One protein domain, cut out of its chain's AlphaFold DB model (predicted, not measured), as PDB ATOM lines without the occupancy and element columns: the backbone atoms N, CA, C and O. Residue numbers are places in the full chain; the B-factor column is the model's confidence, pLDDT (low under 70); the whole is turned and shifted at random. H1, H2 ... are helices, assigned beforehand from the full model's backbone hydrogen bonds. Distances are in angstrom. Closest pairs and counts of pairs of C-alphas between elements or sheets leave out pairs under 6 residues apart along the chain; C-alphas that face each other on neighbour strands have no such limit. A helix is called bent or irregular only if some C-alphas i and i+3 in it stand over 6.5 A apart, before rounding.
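What this domain is: This is residues 582 to 756 of the 856 residues of the protein "Por_Secre_tail domain-containing protein" of Bacteroidetes bacterium 43-16 (UniProt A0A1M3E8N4). The longest helix, H2, pairs with H1 in a hairpin at one end of a flat zigzag of helices; H3 joins it to a three-helix bundle, H4, H5 and H6, and H7 and H8 pack on H6 at the other end. Residues 634 to 640 stick out as a loop. The printed part has 175 residues with eight named helices, H1 to H8 in chain order, and no named strand: all helix. It is only just compact, close to loose, with a radius of gyration of the C-alphas of 18.7 A and spans of 55 by 48 by 24 A.

Where its parts are: Find C-alpha 606 at (-45.640, -36.824, 37.189); from there H2 runs 37.1 A to residue 631. Before it lies H1, residues 582 to 599, 25.5 A, beginning at (-59.341, -6.421, 35.143). After it come H3, 643 to 655; H4, 661 to 673; H5, 677 to 690; H6, 695 to 716, 31.9 A; H7, 726 to 738; and H8, 742 to 754, ending at (-22.822, 3.835, 54.177). H5 is only just irregular: C-alphas 685 and 688 are 6.9 A apart.

How they stand to each other: H2 touches H1, closest C-alphas Leu 612 and Ile 595 at 6.3 A, and, with residues 623 to 631 alone, H3, Ile 627 to Ile 650 at 5.9 A. H3 touches H4, Tyr 654 to Leu 667 at 5.4 A. H4, H5 and H6 form an up and down bundle, each running against the one before: look at C-alphas 668 and 680, 4.0 A, and 681 and 705, 5.7 A, the closest of each touching pair. The hub H6 touches H7 at a steep tilt of 42 degrees, Thr 710 to Leu 728 at 5.7 A, and H8, Ile 704 to Ala 743 at 4.8 A. H2 and H4 are apart. Every O i to N i+4 pair is within hydrogen-bond range in H2, H3, H4, H6 and H8; H1 has 13 of 14, H5 7 of 10 and H7 8 of 9.

The domain as a whole: The C-alphas farthest apart, Glu 607 and Lys 723, are 56.4 A apart. The printed part has no cut, and the link from H2 to H3, 11 residues, is long. Look for pLDDT under 70 at residues 610, 613 and 631 to 644.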
ATOM      1  N   ILE A 582     -58.260  -5.470  34.836       84.50
ATOM      2  CA  ILE A 582     -59.341  -6.421  35.143       84.50
ATOM      3  C   ILE A 582     -59.208  -7.762  34.395       84.50
ATOM      4  O   ILE A 582     -59.526  -8.816  34.943       84.50
ATOM      5  N   VAL A 583     -58.697  -7.746  33.161       83.88
ATOM      6  CA  VAL A 583     -58.417  -8.959  32.378       83.88
ATOM      7  C   VAL A 583     -57.207  -9.696  32.955       83.88
ATOM      8  O   VAL A 583     -57.206 -10.925  32.969       83.88
ATOM      9  N   PHE A 584     -56.209  -8.973  33.477       89.88
ATOM     10  CA  PHE A 584     -55.104  -9.566  34.237       89.88
ATOM     11  C   PHE A 584     -55.579 -10.292  35.480       89.88
ATOM     12  O   PHE A 584     -55.316 -11.486  35.589       89.88
ATOM     13  N   VAL A 585     -56.347  -9.625  36.340       90.31
ATOM     14  CA  VAL A 585     -56.880 -10.240  37.561       90.31
ATOM     15  C   VAL A 585     -57.681 -11.501  37.231       90.31
ATOM     16  O   VAL A 585     -57.469 -12.548  37.835       90.31
ATOM     17  N   SER A 586     -58.542 -11.445  36.208       89.88
ATOM     18  CA  SER A 586     -59.334 -12.605  35.785       89.88
ATOM     19  C   SER A 586     -58.476 -13.773  35.279       89.88
ATOM     20  O   SER A 586     -58.736 -14.921  35.642       89.88
ATOM     21  N   ARG A 587     -57.447 -13.509  34.461       90.12
ATOM     22  CA  ARG A 587     -56.540 -14.555  33.956       90.12
ATOM     23  C   ARG A 587     -55.665 -15.139  35.060       90.12
ATOM     24  O   ARG A 587     -55.480 -16.351  35.086       90.12
ATOM     25  N   LEU A 588     -55.152 -14.288  35.947       93.19
ATOM     26  CA  LEU A 588     -54.335 -14.691  37.083       93.19
ATOM     27  C   LEU A 588     -55.134 -15.612  38.006       93.19
ATOM     28  O   LEU A 588     -54.695 -16.731  38.251       93.19
ATOM     29  N   SER A 589     -56.343 -15.200  38.403       93.81
ATOM     30  CA  SER A 589     -57.251 -16.022  39.212       93.81
ATOM     31  C   SER A 589     -57.498 -17.387  38.567       93.81
ATOM     32  O   SER A 589     -57.360 -18.408  39.228       93.81
ATOM     33  N   ALA A 590     -57.767 -17.438  37.257       93.31
ATOM     34  CA  ALA A 590     -58.005 -18.703  36.562       93.31
ATOM     35  C   ALA A 590     -56.777 -19.640  36.531       93.31
ATOM     36  O   ALA A 590     -56.938 -20.860  36.463       93.31
ATOM     37  N   ILE A 591     -55.556 -19.094  36.543       90.31
ATOM     38  CA  ILE A 591     -54.318 -19.880  36.656       90.31
ATOM     39  C   ILE A 591     -54.139 -20.364  38.101       90.31
ATOM     40  O   ILE A 591     -53.889 -21.548  38.320       90.31
ATOM     41  N   GLU A 592     -54.319 -19.482  39.083       94.06
ATOM     42  CA  GLU A 592     -54.156 -19.788  40.510       94.06
ATOM     43  C   GLU A 592     -55.202 -20.783  41.038       94.06
ATOM     44  O   GLU A 592     -54.884 -21.625  41.884       94.06
ATOM     45  N   ASP A 593     -56.418 -20.771  40.489       94.38
ATOM     46  CA  ASP A 593     -57.453 -21.769  40.771       94.38
ATOM     47  C   ASP A 593     -57.015 -23.167  40.310       94.38
ATOM     48  O   ASP A 593     -57.189 -24.151  41.033       94.38
ATOM     49  N   LYS A 594     -56.384 -23.267  39.131       94.69
ATOM     50  CA  LYS A 594     -55.838 -24.538  38.620       94.69
ATOM     51  C   LYS A 594     -54.653 -25.021  39.448       94.69
ATOM     52  O   LYS A 594     -54.582 -26.211  39.741       94.69
ATOM     53  N   ILE A 595     -53.766 -24.110  39.856       89.62
ATOM     54  CA  ILE A 595     -52.662 -24.421  40.777       89.62
ATOM     55  C   ILE A 595     -53.235 -24.979  42.084       89.62
ATOM     56  O   ILE A 595     -52.864 -26.073  42.494       89.62
ATOM     57  N   THR A 596     -54.221 -24.302  42.683       92.38
ATOM     58  CA  THR A 596     -54.885 -24.759  43.917       92.38
ATOM     59  C   THR A 596     -55.518 -26.139  43.753       92.38
ATOM     60  O   THR A 596     -55.384 -26.997  44.627       92.38
ATOM     61  N   ALA A 597     -56.204 -26.379  42.635       94.00
ATOM     62  CA  ALA A 597     -56.830 -27.667  42.358       94.00
ATOM     63  C   ALA A 597     -55.805 -28.811  42.251       94.00
ATOM     64  O   ALA A 597     -56.108 -29.931  42.659       94.00
ATOM     65  N   LEU A 598     -54.602 -28.543  41.735       92.00
ATOM     66  CA  LEU A 598     -53.513 -29.521  41.693       92.00
ATOM     67  C   LEU A 598     -52.852 -29.691  43.068       92.00
ATOM     68  O   LEU A 598     -52.749 -30.816  43.543       92.00
ATOM     69  N   GLU A 599     -52.494 -28.602  43.753       87.50
ATOM     70  CA  GLU A 599     -51.849 -28.624  45.082       87.50
ATOM     71  C   GLU A 599     -52.697 -29.311  46.165       87.50
ATOM     72  O   GLU A 599     -52.161 -29.860  47.125       87.50
ATOM     73  N   THR A 600     -54.027 -29.288  46.031       92.38
ATOM     74  CA  THR A 600     -54.953 -29.938  46.977       92.38
ATOM     75  C   THR A 600     -55.097 -31.446  46.760       92.38
ATOM     76  O   THR A 600     -55.725 -32.127  47.578       92.38
ATOM     77  N   LYS A 601     -54.508 -32.009  45.696       92.94
ATOM     78  CA  LYS A 601     -54.474 -33.459  45.491       92.94
ATOM     79  C   LYS A 601     -53.633 -34.125  46.579       92.94
ATOM     80  O   LYS A 601     -52.533 -33.696  46.900       92.94
ATOM     81  N   VAL A 602     -54.130 -35.245  47.106       92.88
ATOM     82  CA  VAL A 602     -53.448 -36.019  48.165       92.88
ATOM     83  C   VAL A 602     -52.084 -36.549  47.704       92.88
ATOM     84  O   VAL A 602     -51.168 -36.698  48.509       92.88
ATOM     85  N   LYS A 603     -51.951 -36.857  46.410       92.38
ATOM     86  CA  LYS A 603     -50.714 -37.323  45.786       92.38
ATOM     87  C   LYS A 603     -50.649 -36.794  44.356       92.38
ATOM     88  O   LYS A 603     -51.564 -37.065  43.582       92.38
ATOM     89  N   LEU A 604     -49.579 -36.075  44.035       84.19
ATOM     90  CA  LEU A 604     -49.298 -35.590  42.686       84.19
ATOM     91  C   LEU A 604     -48.739 -36.733  41.827       84.19
ATOM     92  O   LEU A 604     -47.957 -37.563  42.307       84.19
ATOM     93  N   THR A 605     -49.197 -36.817  40.581       87.56
ATOM     94  CA  THR A 605     -48.571 -37.637  39.535       87.56
ATOM     95  C   THR A 605     -47.465 -36.843  38.834       87.56
ATOM     96  O   THR A 605     -47.386 -35.627  38.971       87.56
ATOM     97  N   GLU A 606     -46.636 -37.510  38.030       74.44
ATOM     98  CA  GLU A 606     -45.640 -36.824  37.189       74.44
ATOM     99  C   GLU A 606     -46.294 -35.847  36.191       74.44
ATOM    100  O   GLU A 606     -45.779 -34.759  35.950       74.44
ATOM    101  N   GLU A 607     -47.476 -36.197  35.666       77.38
ATOM    102  CA  GLU A 607     -48.283 -35.300  34.827       77.38
ATOM    103  C   GLU A 607     -48.785 -34.073  35.604       77.38
ATOM    104  O   GLU A 607     -48.821 -32.973  35.057       77.38
ATOM    105  N   ASP A 608     -49.151 -34.245  36.880       81.12
ATOM    106  CA  ASP A 608     -49.572 -33.138  37.741       81.12
ATOM    107  C   ASP A 608     -48.406 -32.191  38.051       81.12
ATOM    108  O   ASP A 608     -48.595 -30.975  38.026       81.12
ATOM    109  N   ASP A 609     -47.207 -32.730  38.287       73.44
ATOM    110  CA  ASP A 609     -45.991 -31.938  38.502       73.44
ATOM    111  C   ASP A 609     -45.622 -31.126  37.249       73.44
ATOM    112  O   ASP A 609     -45.340 -29.929  37.346       73.44
ATOM    113  N   ALA A 610     -45.684 -31.739  36.062       69.88
ATOM    114  CA  ALA A 610     -45.460 -31.041  34.794       69.88
ATOM    115  C   ALA A 610     -46.519 -29.949  34.545       69.88
ATOM    116  O   ALA A 610     -46.195 -28.829  34.143       69.88
ATOM    117  N   ALA A 611     -47.791 -30.239  34.839       76.88
ATOM    118  CA  ALA A 611     -48.869 -29.261  34.730       76.88
ATOM    119  C   ALA A 611     -48.695 -28.092  35.711       76.88
ATOM    120  O   ALA A 611     -48.942 -26.942  35.337       76.88
ATOM    121  N   LEU A 612     -48.253 -28.358  36.945       77.00
ATOM    122  CA  LEU A 612     -47.917 -27.326  37.925       77.00
ATOM    123  C   LEU A 612     -46.782 -26.433  37.419       77.00
ATOM    124  O   LEU A 612     -46.925 -25.213  37.454       77.00
ATOM    125  N   ASP A 613     -45.698 -27.011  36.897       69.56
ATOM    126  CA  ASP A 613     -44.579 -26.236  36.344       69.56
ATOM    127  C   ASP A 613     -45.017 -25.338  35.176       69.56
ATOM    128  O   ASP A 613     -44.709 -24.139  35.135       69.56
ATOM    129  N   HIS A 614     -45.830 -25.878  34.264       74.50
ATOM    130  CA  HIS A 614     -46.410 -25.104  33.171       74.50
ATOM    131  C   HIS A 614     -47.289 -23.948  33.681       74.50
ATOM    132  O   HIS A 614     -47.213 -22.825  33.167       74.50
ATOM    133  N   LEU A 615     -48.117 -24.192  34.701       81.06
ATOM    134  CA  LEU A 615     -48.986 -23.171  35.288       81.06
ATOM    135  C   LEU A 615     -48.190 -22.089  36.019       81.06
ATOM    136  O   LEU A 615     -48.480 -20.915  35.802       81.06
ATOM    137  N   PHE A 616     -47.175 -22.444  36.811       77.69
ATOM    138  CA  PHE A 616     -46.292 -21.469  37.462       77.69
ATOM    139  C   PHE A 616     -45.518 -20.635  36.438       77.69
ATOM    140  O   PHE A 616     -45.441 -19.414  36.570       77.69
ATOM    141  N   THR A 617     -45.040 -21.259  35.359       70.00
ATOM    142  CA  THR A 617     -44.394 -20.552  34.242       70.00
ATOM    143  C   THR A 617     -45.357 -19.578  33.567       70.00
ATOM    144  O   THR A 617     -45.009 -18.425  33.302       70.00
ATOM    145  N   THR A 618     -46.600 -20.001  33.338       76.38
ATOM    146  CA  THR A 618     -47.643 -19.155  32.743       76.38
ATOM    147  C   THR A 618     -48.044 -18.007  33.673       76.38
ATOM    148  O   THR A 618     -48.213 -16.877  33.212       76.38
ATOM    149  N   GLN A 619     -48.161 -18.271  34.978       84.75
ATOM    150  CA  GLN A 619     -48.448 -17.280  36.014       84.75
ATOM    151  C   GLN A 619     -47.352 -16.208  36.051       84.75
ATOM    152  O   GLN A 619     -47.649 -15.019  35.932       84.75
ATOM    153  N   ALA A 620     -46.087 -16.627  36.144       75.31
ATOM    154  CA  ALA A 620     -44.938 -15.730  36.191       75.31
ATOM    155  C   ALA A 620     -44.836 -14.873  34.932       75.31
ATOM    156  O   ALA A 620     -44.656 -13.660  35.020       75.31
ATOM    157  N   LYS A 621     -45.032 -15.480  33.755       75.62
ATOM    158  CA  LYS A 621     -45.076 -14.743  32.491       75.62
ATOM    159  C   LYS A 621     -46.179 -13.680  32.500       75.62
ATOM    160  O   LYS A 621     -45.914 -12.539  32.141       75.62
ATOM    161  N   LEU A 622     -47.391 -14.029  32.936       82.38
ATOM    162  CA  LEU A 622     -48.518 -13.093  32.995       82.38
ATOM    163  C   LEU A 622     -48.242 -11.907  33.938       82.38
ATOM    164  O   LEU A 622     -48.584 -10.771  33.606       82.38
ATOM    165  N   ILE A 623     -47.633 -12.167  35.098       82.62
ATOM    166  CA  ILE A 623     -47.240 -11.140  36.073       82.62
ATOM    167  C   ILE A 623     -46.157 -10.231  35.482       82.62
ATOM    168  O   ILE A 623     -46.310  -9.010  35.504       82.62
ATOM    169  N   ASN A 624     -45.110 -10.812  34.891       74.50
ATOM    170  CA  ASN A 624     -44.020 -10.068  34.262       74.50
ATOM    171  C   ASN A 624     -44.513  -9.199  33.096       74.50
ATOM    172  O   ASN A 624     -44.124  -8.038  33.007       74.50
ATOM    173  N   ASP A 625     -45.413  -9.720  32.254       75.25
ATOM    174  CA  ASP A 625     -46.022  -8.970  31.149       75.25
ATOM    175  C   ASP A 625     -46.771  -7.724  31.673       75.25
ATOM    176  O   ASP A 625     -46.670  -6.640  31.092       75.25
ATOM    177  N   MET A 626     -47.485  -7.847  32.801       83.00
ATOM    178  CA  MET A 626     -48.220  -6.735  33.416       83.00
ATOM    179  C   MET A 626     -47.295  -5.721  34.110       83.00
ATOM    180  O   MET A 626     -47.489  -4.512  33.984       83.00
ATOM    181  N   ILE A 627     -46.254  -6.179  34.807       80.19
ATOM    182  CA  ILE A 627     -45.244  -5.288  35.402       80.19
ATOM    183  C   ILE A 627     -44.529  -4.500  34.307       80.19
ATOM    184  O   ILE A 627     -44.417  -3.278  34.405       80.19
ATOM    185  N   ALA A 628     -44.111  -5.176  33.234       70.94
ATOM    186  CA  ALA A 628     -43.464  -4.547  32.091       70.94
ATOM    187  C   ALA A 628     -44.362  -3.476  31.449       70.94
ATOM    188  O   ALA A 628     -43.865  -2.420  31.058       70.94
ATOM    189  N   GLN A 629     -45.684  -3.689  31.403       74.69
ATOM    190  CA  GLN A 629     -46.646  -2.687  30.934       74.69
ATOM    191  C   GLN A 629     -46.650  -1.419  31.806       74.69
ATOM    192  O   GLN A 629     -46.718  -0.312  31.268       74.69
ATOM    193  N   TYR A 630     -46.559  -1.549  33.134       75.12
ATOM    194  CA  TYR A 630     -46.486  -0.394  34.040       75.12
ATOM    195  C   TYR A 630     -45.111   0.275  34.060       75.12
ATOM    196  O   TYR A 630     -45.031   1.489  34.240       75.12
ATOM    197  N   GLN A 631     -44.041  -0.490  33.839       66.81
ATOM    198  CA  GLN A 631     -42.685   0.040  33.692       66.81
ATOM    199  C   GLN A 631     -42.483   0.750  32.344       66.81
ATOM    200  O   GLN A 631     -41.699   1.691  32.262       66.81
ATOM    201  N   SER A 632     -43.190   0.317  31.293       61.25
ATOM    202  CA  SER A 632     -43.047   0.803  29.912       61.25
ATOM    203  C   SER A 632     -44.401   1.165  29.280       61.25
ATOM    204  O   SER A 632     -44.844   0.494  28.342       61.25
ATOM    205  N   PRO A 633     -45.088   2.223  29.748       58.12
ATOM    206  CA  PRO A 633     -46.375   2.622  29.193       58.12
ATOM    207  C   PRO A 633     -46.217   3.017  27.720       58.12
ATOM    208  O   PRO A 633     -45.627   4.040  27.373       58.12
ATOM    209  N   SER A 634     -46.739   2.181  26.825       48.81
ATOM    210  CA  SER A 634     -46.700   2.408  25.384       48.81
ATOM    211  C   SER A 634     -47.656   3.548  25.004       48.81
ATOM    212  O   SER A 634     -48.851   3.322  24.817       48.81
ATOM    213  N   GLY A 635     -47.162   4.784  24.889       52.50
ATOM    214  CA  GLY A 635     -47.974   5.923  24.444       52.50
ATOM    215  C   GLY A 635     -47.177   7.216  24.264       52.50
ATOM    216  O   GLY A 635     -46.177   7.429  24.932       52.50
ATOM    217  N   LYS A 636     -47.612   8.103  23.357       45.59
ATOM    218  CA  LYS A 636     -46.995   9.428  23.109       45.59
ATOM    219  C   LYS A 636     -47.270  10.466  24.215       45.59
ATOM    220  O   LYS A 636     -46.768  11.580  24.128       45.59
ATOM    221  N   GLU A 637     -48.027  10.110  25.251       45.12
ATOM    222  CA  GLU A 637     -48.369  10.979  26.387       45.12
ATOM    223  C   GLU A 637     -47.505  10.692  27.630       45.12
ATOM    224  O   GLU A 637     -47.986  10.682  28.758       45.12
ATOM    225  N   VAL A 638     -46.198  10.478  27.444       48.84
ATOM    226  CA  VAL A 638     -45.214  10.420  28.544       48.84
ATOM    227  C   VAL A 638     -44.907  11.849  29.018       48.84
ATOM    228  O   VAL A 638     -43.797  12.354  28.856       48.84
ATOM    229  N   GLN A 639     -45.901  12.563  29.551       45.03
ATOM    230  CA  GLN A 639     -45.631  13.779  30.320       45.03
ATOM    231  C   GLN A 639     -45.307  13.372  31.759       45.03
ATOM    232  O   GLN A 639     -46.147  12.792  32.431       45.03
ATOM    233  N   ALA A 640     -44.065  13.647  32.181       49.97
ATOM    234  CA  ALA A 640     -43.553  13.580  33.554       49.97
ATOM    235  C   ALA A 640     -44.206  12.499  34.439       49.97
ATOM    236  O   ALA A 640     -45.028  12.805  35.299       49.97
ATOM    237  N   PHE A 641     -43.825  11.234  34.239       53.97
ATOM    238  CA  PHE A 641     -44.240  10.165  35.146       53.97
ATOM    239  C   PHE A 641     -43.778  10.468  36.572       53.97
ATOM    240  O   PHE A 641     -42.577  10.562  36.837       53.97
ATOM    241  N   ASP A 642     -44.741  10.599  37.479       59.41
ATOM    242  CA  ASP A 642     -44.488  10.636  38.909       59.41
ATOM    243  C   ASP A 642     -44.138   9.214  39.362       59.41
ATOM    244  O   ASP A 642     -44.960   8.299  39.268       59.41
ATOM    245  N   ALA A 643     -42.893   9.008  39.796       59.59
ATOM    246  CA  ALA A 643     -42.367   7.693  40.161       59.59
ATOM    247  C   ALA A 643     -43.236   6.895  41.164       59.59
ATOM    248  O   ALA A 643     -43.388   5.686  40.971       59.59
ATOM    249  N   PRO A 644     -43.881   7.524  42.168       66.31
ATOM    250  CA  PRO A 644     -44.836   6.852  43.042       66.31
ATOM    251  C   PRO A 644     -45.988   6.184  42.284       66.31
ATOM    252  O   PRO A 644     -46.416   5.100  42.655       66.31
ATOM    253  N   THR A 645     -46.467   6.766  41.178       75.44
ATOM    254  CA  THR A 645     -47.663   6.263  40.481       75.44
ATOM    255  C   THR A 645     -47.425   4.910  39.803       75.44
ATOM    256  O   THR A 645     -48.309   4.052  39.832       75.44
ATOM    257  N   TYR A 646     -46.254   4.676  39.195       77.44
ATOM    258  CA  TYR A 646     -45.978   3.368  38.585       77.44
ATOM    259  C   TYR A 646     -45.628   2.314  39.642       77.44
ATOM    260  O   TYR A 646     -46.080   1.180  39.510       77.44
ATOM    261  N   LEU A 647     -44.885   2.679  40.697       80.25
ATOM    262  CA  LEU A 647     -44.586   1.771  41.809       80.25
ATOM    263  C   LEU A 647     -45.867   1.325  42.520       80.25
ATOM    264  O   LEU A 647     -46.024   0.139  42.789       80.25
ATOM    265  N   GLU A 648     -46.825   2.231  42.729       86.81
ATOM    266  CA  GLU A 648     -48.164   1.902  43.234       86.81
ATOM    267  C   GLU A 648     -48.893   0.906  42.320       86.81
ATOM    268  O   GLU A 648     -49.549  -0.018  42.792       86.81
ATOM    269  N   ASN A 649     -48.764   1.041  40.997       85.62
ATOM    270  CA  ASN A 649     -49.357   0.075  40.071       85.62
ATOM    271  C   ASN A 649     -48.649  -1.288  40.110       85.62
ATOM    272  O   ASN A 649     -49.325  -2.311  40.053       85.62
ATOM    273  N   ILE A 650     -47.320  -1.324  40.250       86.44
ATOM    274  CA  ILE A 650     -46.562  -2.571  40.439       86.44
ATOM    275  C   ILE A 650     -46.971  -3.248  41.755       86.44
ATOM    276  O   ILE A 650     -47.268  -4.442  41.757       86.44
ATOM    277  N   ALA A 651     -47.066  -2.494  42.854       90.38
ATOM    278  CA  ALA A 651     -47.554  -3.005  44.132       90.38
ATOM    279  C   ALA A 651     -48.968  -3.589  43.986       90.38
ATOM    280  O   ALA A 651     -49.197  -4.732  44.375       90.38
ATOM    281  N   LYS A 652     -49.882  -2.884  43.301       91.25
ATOM    282  CA  LYS A 652     -51.227  -3.400  42.992       91.25
ATOM    283  C   LYS A 652     -51.203  -4.703  42.209       91.25
ATOM    284  O   LYS A 652     -52.049  -5.544  42.470       91.25
ATOM    285  N   VAL A 653     -50.281  -4.894  41.262       91.25
ATOM    286  CA  VAL A 653     -50.133  -6.177  40.553       91.25
ATOM    287  C   VAL A 653     -49.808  -7.290  41.545       91.25
ATOM    288  O   VAL A 653     -50.506  -8.302  41.557       91.25
ATOM    289  N   TYR A 654     -48.805  -7.092  42.403       92.81
ATOM    290  CA  TYR A 654     -48.399  -8.097  43.388       92.81
ATOM    291  C   TYR A 654     -49.443  -8.341  44.485       92.81
ATOM    292  O   TYR A 654     -49.558  -9.463  44.974       92.81
ATOM    293  N   GLU A 655     -50.250  -7.341  44.849       94.62
ATOM    294  CA  GLU A 655     -51.382  -7.510  45.772       94.62
ATOM    295  C   GLU A 655     -52.376  -8.571  45.273       94.62
ATOM    296  O   GLU A 655     -52.910  -9.326  46.091       94.62
ATOM    297  N   GLN A 656     -52.576  -8.669  43.949       95.44
ATOM    298  CA  GLN A 656     -53.499  -9.631  43.329       95.44
ATOM    299  C   GLN A 656     -52.956 -11.062  43.276       95.44
ATOM    300  O   GLN A 656     -53.732 -11.984  43.044       95.44
ATOM    301  N   VAL A 657     -51.649 -11.262  43.458       92.62
ATOM    302  CA  VAL A 657     -51.027 -12.587  43.371       92.62
ATOM    303  C   VAL A 657     -51.228 -13.326  44.687       92.62
ATOM    304  O   VAL A 657     -50.746 -12.894  45.736       92.62
ATOM    305  N   THR A 658     -51.949 -14.446  44.651       93.00
ATOM    306  CA  THR A 658     -52.229 -15.246  45.851       93.00
ATOM    307  C   THR A 658     -51.322 -16.466  45.967       93.00
ATOM    308  O   THR A 658     -51.093 -16.946  47.081       93.00
ATOM    309  N   LYS A 659     -50.733 -16.940  44.860       90.00
ATOM    310  CA  LYS A 659     -49.849 -18.116  44.835       90.00
ATOM    311  C   LYS A 659     -48.380 -17.747  44.681       90.00
ATOM    312  O   LYS A 659     -48.031 -16.948  43.824       90.00
ATOM    313  N   GLY A 660     -47.531 -18.400  45.480       84.69
ATOM    314  CA  GLY A 660     -46.084 -18.175  45.536       84.69
ATOM    315  C   GLY A 660     -45.697 -17.073  46.526       84.69
ATOM    316  O   GLY A 660     -45.907 -15.892  46.264       84.69
ATOM    317  N   TYR A 661     -45.084 -17.443  47.658       87.31
ATOM    318  CA  TYR A 661     -44.708 -16.475  48.699       87.31
ATOM    319  C   TYR A 661     -43.683 -15.431  48.223       87.31
ATOM    320  O   TYR A 661     -43.667 -14.312  48.724       87.31
ATOM    321  N   HIS A 662     -42.859 -15.754  47.222       82.38
ATOM    322  CA  HIS A 662     -41.880 -14.828  46.652       82.38
ATOM    323  C   HIS A 662     -42.532 -13.566  46.057       82.38
ATOM    324  O   HIS A 662     -41.961 -12.486  46.150       82.38
ATOM    325  N   TYR A 663     -43.766 -13.642  45.539       86.38
ATOM    326  CA  TYR A 663     -44.492 -12.439  45.109       86.38
ATOM    327  C   TYR A 663     -44.907 -11.546  46.284       86.38
ATOM    328  O   TYR A 663     -45.023 -10.335  46.116       86.38
ATOM    329  N   ARG A 664     -45.074 -12.109  47.490       92.38
ATOM    330  CA  ARG A 664     -45.255 -11.316  48.717       92.38
ATOM    331  C   ARG A 664     -43.955 -10.636  49.140       92.38
ATOM    332  O   ARG A 664     -44.009  -9.489  49.569       92.38
ATOM    333  N   LEU A 665     -42.800 -11.273  48.931       88.88
ATOM    334  CA  LEU A 665     -41.500 -10.607  49.097       88.88
ATOM    335  C   LEU A 665     -41.352  -9.424  48.125       88.88
ATOM    336  O   LEU A 665     -40.939  -8.342  48.538       88.88
ATOM    337  N   TYR A 666     -41.758  -9.591  46.860       87.19
ATOM    338  CA  TYR A 666     -41.746  -8.503  45.874       87.19
ATOM    339  C   TYR A 666     -42.736  -7.382  46.208       87.19
ATOM    340  O   TYR A 666     -42.398  -6.211  46.047       87.19
ATOM    341  N   LEU A 667     -43.922  -7.712  46.732       90.62
ATOM    342  CA  LEU A 667     -44.862  -6.717  47.252       90.62
ATOM    343  C   LEU A 667     -44.244  -5.914  48.402       90.62
ATOM    344  O   LEU A 667     -44.300  -4.687  48.396       90.62
ATOM    345  N   ALA A 668     -43.618  -6.597  49.362       92.19
ATOM    346  CA  ALA A 668     -42.962  -5.944  50.486       92.19
ATOM    347  C   ALA A 668     -41.812  -5.034  50.013       92.19
ATOM    348  O   ALA A 668     -41.693  -3.904  50.477       92.19
ATOM    349  N   ALA A 669     -41.005  -5.476  49.041       88.50
ATOM    350  CA  ALA A 669     -39.974  -4.644  48.415       88.50
ATOM    351  C   ALA A 669     -40.560  -3.406  47.710       88.50
ATOM    352  O   ALA A 669     -40.063  -2.299  47.906       88.50
ATOM    353  N   ALA A 670     -41.656  -3.561  46.959       86.38
ATOM    354  CA  ALA A 670     -42.343  -2.438  46.324       86.38
ATOM    355  C   ALA A 670     -42.879  -1.427  47.357       86.38
ATOM    356  O   ALA A 670     -42.781  -0.220  47.143       86.38
ATOM    357  N   TYR A 671     -43.397  -1.893  48.498       92.31
ATOM    358  CA  TYR A 671     -43.806  -1.017  49.598       92.31
ATOM    359  C   TYR A 671     -42.628  -0.281  50.246       92.31
ATOM    360  O   TYR A 671     -42.759   0.908  50.529       92.31
ATOM    361  N   VAL A 672     -41.467  -0.921  50.420       90.00
ATOM    362  CA  VAL A 672     -40.244  -0.226  50.867       90.00
ATOM    363  C   VAL A 672     -39.825   0.853  49.868       90.00
ATOM    364  O   VAL A 672     -39.572   1.985  50.277       90.00
ATOM    365  N   ASP A 673     -39.834   0.552  48.565       83.56
ATOM    366  CA  ASP A 673     -39.522   1.527  47.507       83.56
ATOM    367  C   ASP A 673     -40.520   2.711  47.481       83.56
ATOM    368  O   ASP A 673     -40.166   3.814  47.060       83.56
ATOM    369  N   LEU A 674     -41.751   2.507  47.968       85.25
ATOM    370  CA  LEU A 674     -42.779   3.541  48.173       85.25
ATOM    371  C   LEU A 674     -42.653   4.287  49.517       85.25
ATOM    372  O   LEU A 674     -43.439   5.193  49.791       85.25
ATOM    373  N   GLY A 675     -41.705   3.910  50.382       88.56
ATOM    374  CA  GLY A 675     -41.566   4.438  51.744       88.56
ATOM    375  C   GLY A 675     -42.585   3.884  52.754       88.56
ATOM    376  O   GLY A 675     -42.585   4.296  53.916       88.56
ATOM    377  N   ARG A 676     -43.426   2.922  52.355       94.19
ATOM    378  CA  ARG A 676     -44.477   2.270  53.161       94.19
ATOM    379  C   ARG A 676     -43.910   1.091  53.965       94.19
ATOM    380  O   ARG A 676     -44.343  -0.050  53.828       94.19
ATOM    381  N   HIS A 677     -42.915   1.366  54.804       94.50
ATOM    382  CA  HIS A 677     -42.166   0.331  55.524       94.50
ATOM    383  C   HIS A 677     -43.048  -0.539  56.438       94.50
ATOM    384  O   HIS A 677     -42.857  -1.751  56.492       94.50
ATOM    385  N   ASP A 678     -44.044   0.050  57.106       96.44
ATOM    386  CA  ASP A 678     -44.966  -0.695  57.977       96.44
ATOM    387  C   ASP A 678     -45.829  -1.698  57.203       96.44
ATOM    388  O   ASP A 678     -46.024  -2.830  57.652       96.44
ATOM    389  N   ASP A 679     -46.292  -1.318  56.009       96.75
ATOM    390  CA  ASP A 679     -47.039  -2.222  55.134       96.75
ATOM    391  C   ASP A 679     -46.134  -3.357  54.641       96.75
ATOM    392  O   ASP A 679     -46.552  -4.514  54.608       96.75
ATOM    393  N   ALA A 680     -44.874  -3.053  54.311       95.62
ATOM    394  CA  ALA A 680     -43.895  -4.055  53.903       95.62
ATOM    395  C   ALA A 680     -43.649  -5.102  54.999       95.62
ATOM    396  O   ALA A 680     -43.713  -6.300  54.729       95.62
ATOM    397  N   ILE A 681     -43.421  -4.660  56.238       96.62
ATOM    398  CA  ILE A 681     -43.239  -5.542  57.399       96.62
ATOM    399  C   ILE A 681     -44.507  -6.370  57.644       96.62
ATOM    400  O   ILE A 681     -44.427  -7.585  57.797       96.62
ATOM    401  N   THR A 682     -45.685  -5.743  57.570       97.12
ATOM    402  CA  THR A 682     -46.973  -6.436  57.722       97.12
ATOM    403  C   THR A 682     -47.163  -7.531  56.669       97.12
ATOM    404  O   THR A 682     -47.683  -8.605  56.974       97.12
ATOM    405  N   VAL A 683     -46.749  -7.294  55.420       96.50
ATOM    406  CA  VAL A 683     -46.788  -8.325  54.373       96.50
ATOM    407  C   VAL A 683     -45.892  -9.505  54.746       96.50
ATOM    408  O   VAL A 683     -46.360 -10.637  54.651       96.50
ATOM    409  N   LEU A 684     -44.657  -9.253  55.199       96.31
ATOM    410  CA  LEU A 684     -43.698 -10.294  55.591       96.31
ATOM    411  C   LEU A 684     -44.202 -11.131  56.775       96.31
ATOM    412  O   LEU A 684     -44.206 -12.360  56.690       96.31
ATOM    413  N   ASP A 685     -44.715 -10.482  57.821       96.06
ATOM    414  CA  ASP A 685     -45.240 -11.143  59.024       96.06
ATOM    415  C   ASP A 685     -46.439 -12.057  58.721       96.06
ATOM    416  O   ASP A 685     -46.672 -13.055  59.408       96.06
ATOM    417  N   ASN A 686     -47.196 -11.753  57.664       96.50
ATOM    418  CA  ASN A 686     -48.348 -12.546  57.250       96.50
ATOM    419  C   ASN A 686     -47.985 -13.759  56.378       96.50
ATOM    420  O   ASN A 686     -48.829 -14.648  56.224       96.50
ATOM    421  N   ILE A 687     -46.773 -13.844  55.812       94.69
ATOM    422  CA  ILE A 687     -46.396 -14.952  54.917       94.69
ATOM    423  C   ILE A 687     -46.500 -16.318  55.625       94.69
ATOM    424  O   ILE A 687     -47.185 -17.193  55.087       94.69
ATOM    425  N   PRO A 688     -45.930 -16.537  56.828       95.00
ATOM    426  CA  PRO A 688     -45.973 -17.852  57.476       95.00
ATOM    427  C   PRO A 688     -47.387 -18.349  57.806       95.00
ATOM    428  O   PRO A 688     -47.608 -19.552  57.914       95.00
ATOM    429  N   ALA A 689     -48.360 -17.442  57.943       94.25
ATOM    430  CA  ALA A 689     -49.755 -17.801  58.194       94.25
ATOM    431  C   ALA A 689     -50.496 -18.294  56.935       94.25
ATOM    432  O   ALA A 689     -51.500 -18.995  57.053       94.25
ATOM    433  N   HIS A 690     -50.018 -17.931  55.739       92.06
ATOM    434  CA  HIS A 690     -50.701 -18.196  54.466       92.06
ATOM    435  C   HIS A 690     -49.988 -19.229  53.587       92.06
ATOM    436  O   HIS A 690     -50.612 -19.797  52.690       92.06
ATOM    437  N   TYR A 691     -48.701 -19.485  53.830       90.31
ATOM    438  CA  TYR A 691     -47.883 -20.380  53.017       90.31
ATOM    439  C   TYR A 691     -47.197 -21.431  53.886       90.31
ATOM    440  O   TYR A 691     -46.747 -21.157  54.995       90.31
ATOM    441  N   LYS A 692     -47.088 -22.654  53.360       87.38
ATOM    442  CA  LYS A 692     -46.272 -23.701  53.975       87.38
ATOM    443  C   LYS A 692     -44.814 -23.457  53.595       87.38
ATOM    444  O   LYS A 692     -44.452 -23.659  52.442       87.38
ATOM    445  N   LEU A 693     -44.018 -23.038  54.570       85.69
ATOM    446  CA  LEU A 693     -42.617 -22.668  54.395       85.69
ATOM    447  C   LEU A 693     -41.691 -23.709  55.028       85.69
ATOM    448  O   LEU A 693     -42.038 -24.303  56.053       85.69
ATOM    449  N   SER A 694     -40.504 -23.899  54.456       83.62
ATOM    450  CA  SER A 694     -39.411 -24.593  55.142       83.62
ATOM    451  C   SER A 694     -38.853 -23.747  56.300       83.62
ATOM    452  O   SER A 694     -39.101 -22.542  56.377       83.62
ATOM    453  N   ASP A 695     -38.087 -24.357  57.209       85.38
ATOM    454  CA  ASP A 695     -37.431 -23.629  58.311       85.38
ATOM    455  C   ASP A 695     -36.442 -22.570  57.789       85.38
ATOM    456  O   ASP A 695     -36.301 -21.487  58.360       85.38
ATOM    457  N   GLU A 696     -35.790 -22.869  56.664       81.50
ATOM    458  CA  GLU A 696     -34.882 -21.955  55.970       81.50
ATOM    459  C   GLU A 696     -35.644 -20.749  55.404       81.50
ATOM    460  O   GLU A 696     -35.252 -19.612  55.639       81.50
ATOM    461  N   GLU A 697     -36.787 -20.975  54.748       85.12
ATOM    462  CA  GLU A 697     -37.626 -19.901  54.195       85.12
ATOM    463  C   GLU A 697     -38.229 -19.013  55.296       85.12
ATOM    464  O   GLU A 697     -38.309 -17.795  55.141       85.12
ATOM    465  N   GLN A 698     -38.619 -19.595  56.435       90.94
ATOM    466  CA  GLN A 698     -39.073 -18.822  57.599       90.94
ATOM    467  C   GLN A 698     -37.955 -17.941  58.168       90.94
ATOM    468  O   GLN A 698     -38.199 -16.791  58.538       90.94
ATOM    469  N   THR A 699     -36.734 -18.475  58.225       90.56
ATOM    470  CA  THR A 699     -35.548 -17.743  58.683       90.56
ATOM    471  C   THR A 699     -35.225 -16.586  57.736       90.56
ATOM    472  O   THR A 699     -35.043 -15.460  58.191       90.56
ATOM    473  N   GLU A 700     -35.261 -16.834  56.426       88.50
ATOM    474  CA  GLU A 700     -35.071 -15.818  55.386       88.50
ATOM    475  C   GLU A 700     -36.088 -14.670  55.523       88.50
ATOM    476  O   GLU A 700     -35.705 -13.503  55.606       88.50
ATOM    477  N   ILE A 701     -37.386 -14.980  55.634       93.00
ATOM    478  CA  ILE A 701     -38.443 -13.965  55.804       93.00
ATOM    479  C   ILE A 701     -38.215 -13.130  57.066       93.00
ATOM    480  O   ILE A 701     -38.362 -11.906  57.035       93.00
ATOM    481  N   LYS A 702     -37.819 -13.778  58.167       95.44
ATOM    482  CA  LYS A 702     -37.500 -13.095  59.421       95.44
ATOM    483  C   LYS A 702     -36.329 -12.123  59.243       95.44
ATOM    484  O   LYS A 702     -36.443 -10.968  59.648       95.44
ATOM    485  N   HIS A 703     -35.238 -12.556  58.612       96.12
ATOM    486  CA  HIS A 703     -34.077 -11.697  58.363       96.12
ATOM    487  C   HIS A 703     -34.437 -10.485  57.491       96.12
ATOM    488  O   HIS A 703     -34.018  -9.363  57.782       96.12
ATOM    489  N   ILE A 704     -35.263 -10.678  56.453       94.94
ATOM    490  CA  ILE A 704     -35.747  -9.576  55.605       94.94
ATOM    491  C   ILE A 704     -36.560  -8.579  56.440       94.94
ATOM    492  O   ILE A 704     -36.336  -7.372  56.332       94.94
ATOM    493  N   ALA A 705     -37.467  -9.058  57.298       96.00
ATOM    494  CA  ALA A 705     -38.280  -8.197  58.154       96.00
ATOM    495  C   ALA A 705     -37.414  -7.353  59.105       96.00
ATOM    496  O   ALA A 705     -37.642  -6.150  59.239       96.00
ATOM    497  N   GLU A 706     -36.374  -7.942  59.702       97.06
ATOM    498  CA  GLU A 706     -35.416  -7.221  60.550       97.06
ATOM    499  C   GLU A 706     -34.641  -6.142  59.772       97.06
ATOM    500  O   GLU A 706     -34.499  -5.013  60.245       97.06
ATOM    501  N   LEU A 707     -34.212  -6.420  58.537       97.31
ATOM    502  CA  LEU A 707     -33.567  -5.402  57.698       97.31
ATOM    503  C   LEU A 707     -34.534  -4.311  57.226       97.31
ATOM    504  O   LEU A 707     -34.123  -3.164  57.047       97.31
ATOM    505  N   TYR A 708     -35.821  -4.615  57.067       96.44
ATOM    506  CA  TYR A 708     -36.830  -3.600  56.761       96.44
ATOM    507  C   TYR A 708     -37.090  -2.675  57.953       96.44
ATOM    508  O   TYR A 708     -37.324  -1.483  57.743       96.44
ATOM    509  N   GLN A 709     -36.932  -3.156  59.191       96.94
ATOM    510  CA  GLN A 709     -36.881  -2.280  60.369       96.94
ATOM    511  C   GLN A 709     -35.665  -1.343  60.316       96.94
ATOM    512  O   GLN A 709     -35.783  -0.158  60.627       96.94
ATOM    513  N   THR A 710     -34.508  -1.836  59.865       96.94
ATOM    514  CA  THR A 710     -33.312  -1.003  59.656       96.94
ATOM    515  C   THR A 710     -33.548   0.083  58.604       96.94
ATOM    516  O   THR A 710     -33.211   1.247  58.834       96.94
ATOM    517  N   LEU A 711     -34.166  -0.262  57.470       94.25
ATOM    518  CA  LEU A 711     -34.517   0.700  56.418       94.25
ATOM    519  C   LEU A 711     -35.539   1.734  56.903       94.25
ATOM    520  O   LEU A 711     -35.340   2.929  56.678       94.25
ATOM    521  N   LYS A 712     -36.567   1.299  57.644       95.69
ATOM    522  CA  LYS A 712     -37.536   2.190  58.292       95.69
ATOM    523  C   LYS A 712     -36.839   3.187  59.211       95.69
ATOM    524  O   LYS A 712     -37.053   4.391  59.090       95.69
ATOM    525  N   TRP A 713     -35.961   2.700  60.089       96.88
ATOM    526  CA  TRP A 713     -35.222   3.554  61.013       96.88
ATOM    527  C   TRP A 713     -34.373   4.585  60.259       96.88
ATOM    528  O   TRP A 713     -34.391   5.765  60.605       96.88
ATOM    529  N   LEU A 714     -33.667   4.169  59.200       92.25
ATOM    530  CA  LEU A 714     -32.890   5.082  58.354       92.25
ATOM    531  C   LEU A 714     -33.778   6.139  57.698       92.25
ATOM    532  O   LEU A 714     -33.409   7.312  57.689       92.25
ATOM    533  N   HIS A 715     -34.941   5.751  57.182       88.94
ATOM    534  CA  HIS A 715     -35.899   6.681  56.593       88.94
ATOM    535  C   HIS A 715     -36.363   7.735  57.613       88.94
ATOM    536  O   HIS A 715     -36.281   8.932  57.347       88.94
ATOM    537  N   GLU A 716     -36.756   7.304  58.814       91.62
ATOM    538  CA  GLU A 716     -37.225   8.181  59.897       91.62
ATOM    539  C   GLU A 716     -36.120   9.080  60.481       91.62
ATOM    540  O   GLU A 716     -36.409  10.132  61.052       91.62
ATOM    541  N   ASN A 717     -34.848   8.701  60.318       91.44
ATOM    542  CA  ASN A 717     -33.690   9.403  60.881       91.44
ATOM    543  C   ASN A 717     -32.788  10.034  59.806       91.44
ATOM    544  O   ASN A 717     -31.585  10.176  60.016       91.44
ATOM    545  N   ASN A 718     -33.346  10.436  58.656       85.00
ATOM    546  CA  ASN A 718     -32.623  11.130  57.575       85.00
ATOM    547  C   ASN A 718     -31.345  10.404  57.108       85.00
ATOM    548  O   ASN A 718     -30.347  11.042  56.767       85.00
ATOM    549  N   SER A 719     -31.376   9.071  57.089       86.56
ATOM    550  CA  SER A 719     -30.258   8.201  56.704       86.56
ATOM    551  C   SER A 719     -29.006   8.342  57.591       86.56
ATOM    552  O   SER A 719     -27.887   8.125  57.127       86.56
ATOM    553  N   ASP A 720     -29.169   8.698  58.872       88.75
ATOM    554  CA  ASP A 720     -28.066   8.868  59.831       88.75
ATOM    555  C   ASP A 720     -27.509   7.523  60.337       88.75
ATOM    556  O   ASP A 720     -27.727   7.106  61.476       88.75
ATOM    557  N   TRP A 721     -26.759   6.833  59.472       93.25
ATOM    558  CA  TRP A 721     -26.113   5.547  59.767       93.25
ATOM    559  C   TRP A 721     -25.251   5.569  61.040       93.25
ATOM    560  O   TRP A 721     -25.185   4.580  61.768       93.25
ATOM    561  N   ALA A 722     -24.620   6.706  61.352       94.25
ATOM    562  CA  ALA A 722     -23.745   6.843  62.513       94.25
ATOM    563  C   ALA A 722     -24.501   6.774  63.852       94.25
ATOM    564  O   ALA A 722     -23.917   6.367  64.857       94.25
ATOM    565  N   LYS A 723     -25.787   7.151  63.877       95.75
ATOM    566  CA  LYS A 723     -26.644   7.094  65.075       95.75
ATOM    567  C   LYS A 723     -27.504   5.834  65.164       95.75
ATOM    568  O   LYS A 723     -28.312   5.724  66.088       95.75
ATOM    569  N   MET A 724     -27.353   4.900  64.227       96.38
ATOM    570  CA  MET A 724     -28.152   3.680  64.196       96.38
ATOM    571  C   MET A 724     -27.979   2.861  65.488       96.38
ATOM    572  O   MET A 724     -26.846   2.659  65.935       96.38
ATOM    573  N   PRO A 725     -29.073   2.344  66.085       98.06
ATOM    574  CA  PRO A 725     -28.994   1.413  67.201       98.06
ATOM    575  C   PRO A 725     -28.087   0.222  66.882       98.06
ATOM    576  O   PRO A 725     -28.210  -0.400  65.827       98.06
ATOM    577  N   ALA A 726     -27.216  -0.140  67.828       97.31
ATOM    578  CA  ALA A 726     -26.239  -1.216  67.640       97.31
ATOM    579  C   ALA A 726     -26.883  -2.557  67.246       97.31
ATOM    580  O   ALA A 726     -26.292  -3.300  66.475       97.31
ATOM    581  N   GLN A 727     -28.100  -2.836  67.724       97.12
ATOM    582  CA  GLN A 727     -28.856  -4.052  67.399       97.12
ATOM    583  C   GLN A 727     -29.225  -4.128  65.910       97.12
ATOM    584  O   GLN A 727     -28.978  -5.146  65.274       97.12
ATOM    585  N   LEU A 728     -29.746  -3.035  65.336       97.50
ATOM    586  CA  LEU A 728     -30.078  -2.969  63.907       97.50
ATOM    587  C   LEU A 728     -28.816  -3.077  63.049       97.50
ATOM    588  O   LEU A 728     -28.793  -3.790  62.049       97.50
ATOM    589  N   LYS A 729     -27.733  -2.421  63.480       96.94
ATOM    590  CA  LYS A 729     -26.443  -2.491  62.791       96.94
ATOM    591  C   LYS A 729     -25.829  -3.896  62.849       96.94
ATOM    592  O   LYS A 729     -25.263  -4.355  61.864       96.94
ATOM    593  N   GLN A 730     -25.954  -4.583  63.985       97.19
ATOM    594  CA  GLN A 730     -25.477  -5.954  64.163       97.19
ATOM    595  C   GLN A 730     -26.177  -6.918  63.202       97.19
ATOM    596  O   GLN A 730     -25.483  -7.699  62.559       97.19
ATOM    597  N   ALA A 731     -27.500  -6.809  63.044       97.31
ATOM    598  CA  ALA A 731     -28.246  -7.616  62.078       97.31
ATOM    599  C   ALA A 731     -27.727  -7.418  60.642       97.31
ATOM    600  O   ALA A 731     -27.568  -8.385  59.904       97.31
ATOM    601  N   VAL A 732     -27.369  -6.183  60.256       97.81
ATOM    602  CA  VAL A 732     -26.763  -5.918  58.938       97.81
ATOM    603  C   VAL A 732     -25.440  -6.671  58.762       97.81
ATOM    604  O   VAL A 732     -25.247  -7.321  57.740       97.81
ATOM    605  N   TYR A 733     -24.529  -6.611  59.737       97.12
ATOM    606  CA  TYR A 733     -23.246  -7.316  59.629       97.12
ATOM    607  C   TYR A 733     -23.392  -8.837  59.668       97.12
ATOM    608  O   TYR A 733     -22.672  -9.534  58.961       97.12
ATOM    609  N   GLU A 734     -24.300  -9.354  60.495       96.06
ATOM    610  CA  GLU A 734     -24.561 -10.788  60.585       96.06
ATOM    611  C   GLU A 734     -25.100 -11.313  59.251       96.06
ATOM    612  O   GLU A 734     -24.504 -12.204  58.647       96.06
ATOM    613  N   TYR A 735     -26.155 -10.689  58.725       96.19
ATOM    614  CA  TYR A 735     -26.826 -11.168  57.518       96.19
ATOM    615  C   TYR A 735     -26.020 -10.965  56.242       96.19
ATOM    616  O   TYR A 735     -26.179 -11.749  55.312       96.19
ATOM    617  N   GLU A 736     -25.121  -9.981  56.185       94.75
ATOM    618  CA  GLU A 736     -24.172  -9.876  55.072       94.75
ATOM    619  C   GLU A 736     -23.339 -11.156  54.900       94.75
ATOM    620  O   GLU A 736     -23.098 -11.574  53.764       94.75
ATOM    621  N   GLN A 737     -22.955 -11.790  56.013       90.00
ATOM    622  CA  GLN A 737     -22.092 -12.973  56.035       90.00
ATOM    623  C   GLN A 737     -22.874 -14.282  55.992       90.00
ATOM    624  O   GLN A 737     -22.417 -15.251  55.387       90.00
ATOM    625  N   THR A 738     -24.013 -14.336  56.684       88.12
ATOM    626  CA  THR A 738     -24.719 -15.595  56.940       88.12
ATOM    627  C   THR A 738     -25.913 -15.825  56.032       88.12
ATOM    628  O   THR A 738     -26.315 -16.974  55.881       88.12
ATOM    629  N   ASP A 739     -26.518 -14.770  55.474       89.88
ATOM    630  CA  ASP A 739     -27.739 -14.899  54.683       89.88
ATOM    631  C   ASP A 739     -27.416 -14.976  53.182       89.88
ATOM    632  O   ASP A 739     -26.966 -13.995  52.574       89.88
ATOM    633  N   PRO A 740     -27.640 -16.137  52.542       83.94
ATOM    634  CA  PRO A 740     -27.308 -16.305  51.142       83.94
ATOM    635  C   PRO A 740     -28.316 -15.625  50.212       83.94
ATOM    636  O   PRO A 740     -28.029 -15.571  49.025       83.94
ATOM    637  N   MET A 741     -29.450 -15.091  50.682       85.12
ATOM    638  CA  MET A 741     -30.592 -14.662  49.858       85.12
ATOM    639  C   MET A 741     -30.870 -13.144  49.950       85.12
ATOM    640  O   MET A 741     -29.959 -12.310  49.914       85.12
ATOM    641  N   GLN A 742     -32.140 -12.730  49.958       88.31
ATOM    642  CA  GLN A 742     -32.530 -11.327  49.834       88.31
ATOM    643  C   GLN A 742     -32.040 -10.470  51.007       88.31
ATOM    644  O   GLN A 742     -31.625  -9.331  50.781       88.31
ATOM    645  N   ALA A 743     -32.013 -11.003  52.232       92.81
ATOM    646  CA  ALA A 743     -31.512 -10.246  53.372       92.81
ATOM    647  C   ALA A 743     -30.008  -9.957  53.235       92.81
ATOM    648  O   ALA A 743     -29.592  -8.809  53.392       92.81
ATOM    649  N   GLY A 744     -29.206 -10.937  52.808       93.31
ATOM    650  CA  GLY A 744     -27.788 -10.709  52.523       93.31
ATOM    651  C   GLY A 744     -27.555  -9.639  51.450       93.31
ATOM    652  O   GLY A 744     -26.664  -8.802  51.587       93.31
ATOM    653  N   ALA A 745     -28.389  -9.596  50.405       92.81
ATOM    654  CA  ALA A 745     -28.322  -8.553  49.377       92.81
ATOM    655  C   ALA A 745     -28.612  -7.148  49.937       92.81
ATOM    656  O   ALA A 745     -27.856  -6.208  49.675       92.81
ATOM    657  N   ILE A 746     -29.670  -7.003  50.742       95.00
ATOM    658  CA  ILE A 746     -30.023  -5.736  51.399       95.00
ATOM    659  C   ILE A 746     -28.895  -5.291  52.337       95.00
ATOM    660  O   ILE A 746     -28.467  -4.136  52.287       95.00
ATOM    661  N   ALA A 747     -28.371  -6.211  53.149       97.00
ATOM    662  CA  ALA A 747     -27.270  -5.947  54.065       97.00
ATOM    663  C   ALA A 747     -26.010  -5.472  53.325       97.00
ATOM    664  O   ALA A 747     -25.423  -4.446  53.680       97.00
ATOM    665  N   ARG A 748     -25.647  -6.150  52.227       96.62
ATOM    666  CA  ARG A 748     -24.509  -5.754  51.392       96.62
ATOM    667  C   ARG A 748     -24.671  -4.359  50.806       96.62
ATOM    668  O   ARG A 748     -23.718  -3.578  50.842       96.62
ATOM    669  N   ALA A 749     -25.862  -4.030  50.310       95.81
ATOM    670  CA  ALA A 749     -26.169  -2.711  49.768       95.81
ATOM    671  C   ALA A 749     -26.083  -1.606  50.828       95.81
ATOM    672  O   ALA A 749     -25.518  -0.550  50.551       95.81
ATOM    673  N   LEU A 750     -26.568  -1.855  52.050       95.69
ATOM    674  CA  LEU A 750     -26.433  -0.922  53.171       95.69
ATOM    675  C   LEU A 750     -24.958  -0.647  53.499       95.69
ATOM    676  O   LEU A 750     -24.544   0.510  53.567       95.69
ATOM    677  N   LEU A 751     -24.139  -1.691  53.623       97.19
ATOM    678  CA  LEU A 751     -22.708  -1.537  53.905       97.19
ATOM    679  C   LEU A 751     -21.948  -0.881  52.740       97.19
ATOM    680  O   LEU A 751     -21.077  -0.040  52.963       97.19
ATOM    681  N   ALA A 752     -22.302  -1.186  51.488       95.50
ATOM    682  CA  ALA A 752     -21.736  -0.507  50.320       95.50
ATOM    683  C   ALA A 752     -22.105   0.985  50.285       95.50
ATOM    684  O   ALA A 752     -21.279   1.822  49.908       95.50
ATOM    685  N   GLN A 753     -23.335   1.322  50.684       92.62
ATOM    686  CA  GLN A 753     -23.858   2.686  50.672       92.62
ATOM    687  C   GLN A 753     -23.246   3.552  51.771       92.62
ATOM    688  O   GLN A 753     -22.858   4.687  51.492       92.62
ATOM    689  N   TYR A 754     -23.178   3.038  53.000       92.88
ATOM    690  CA  TYR A 754     -22.822   3.835  54.177       92.88
ATOM    691  C   TYR A 754     -21.385   3.632  54.660       92.88
ATOM    692  O   TYR A 754     -20.827   4.538  55.275       92.88
ATOM    693  N   GLU A 755     -20.767   2.485  54.367       95.44
ATOM    694  CA  GLU A 755     -19.397   2.160  54.801       95.44
ATOM    695  C   GLU A 755     -18.430   1.975  53.626       95.44
ATOM    696  O   GLU A 755     -17.236   1.765  53.822       95.44
ATOM    697  N   GLY A 756     -18.923   2.087  52.387       92.25
ATOM    698  CA  GLY A 756     -18.098   1.976  51.188       92.25
ATOM    699  C   GLY A 756     -17.561   0.567  50.938       92.25
ATOM    700  O   GLY A 756     -16.585   0.431  50.199       92.25
TER     701      GLY A 756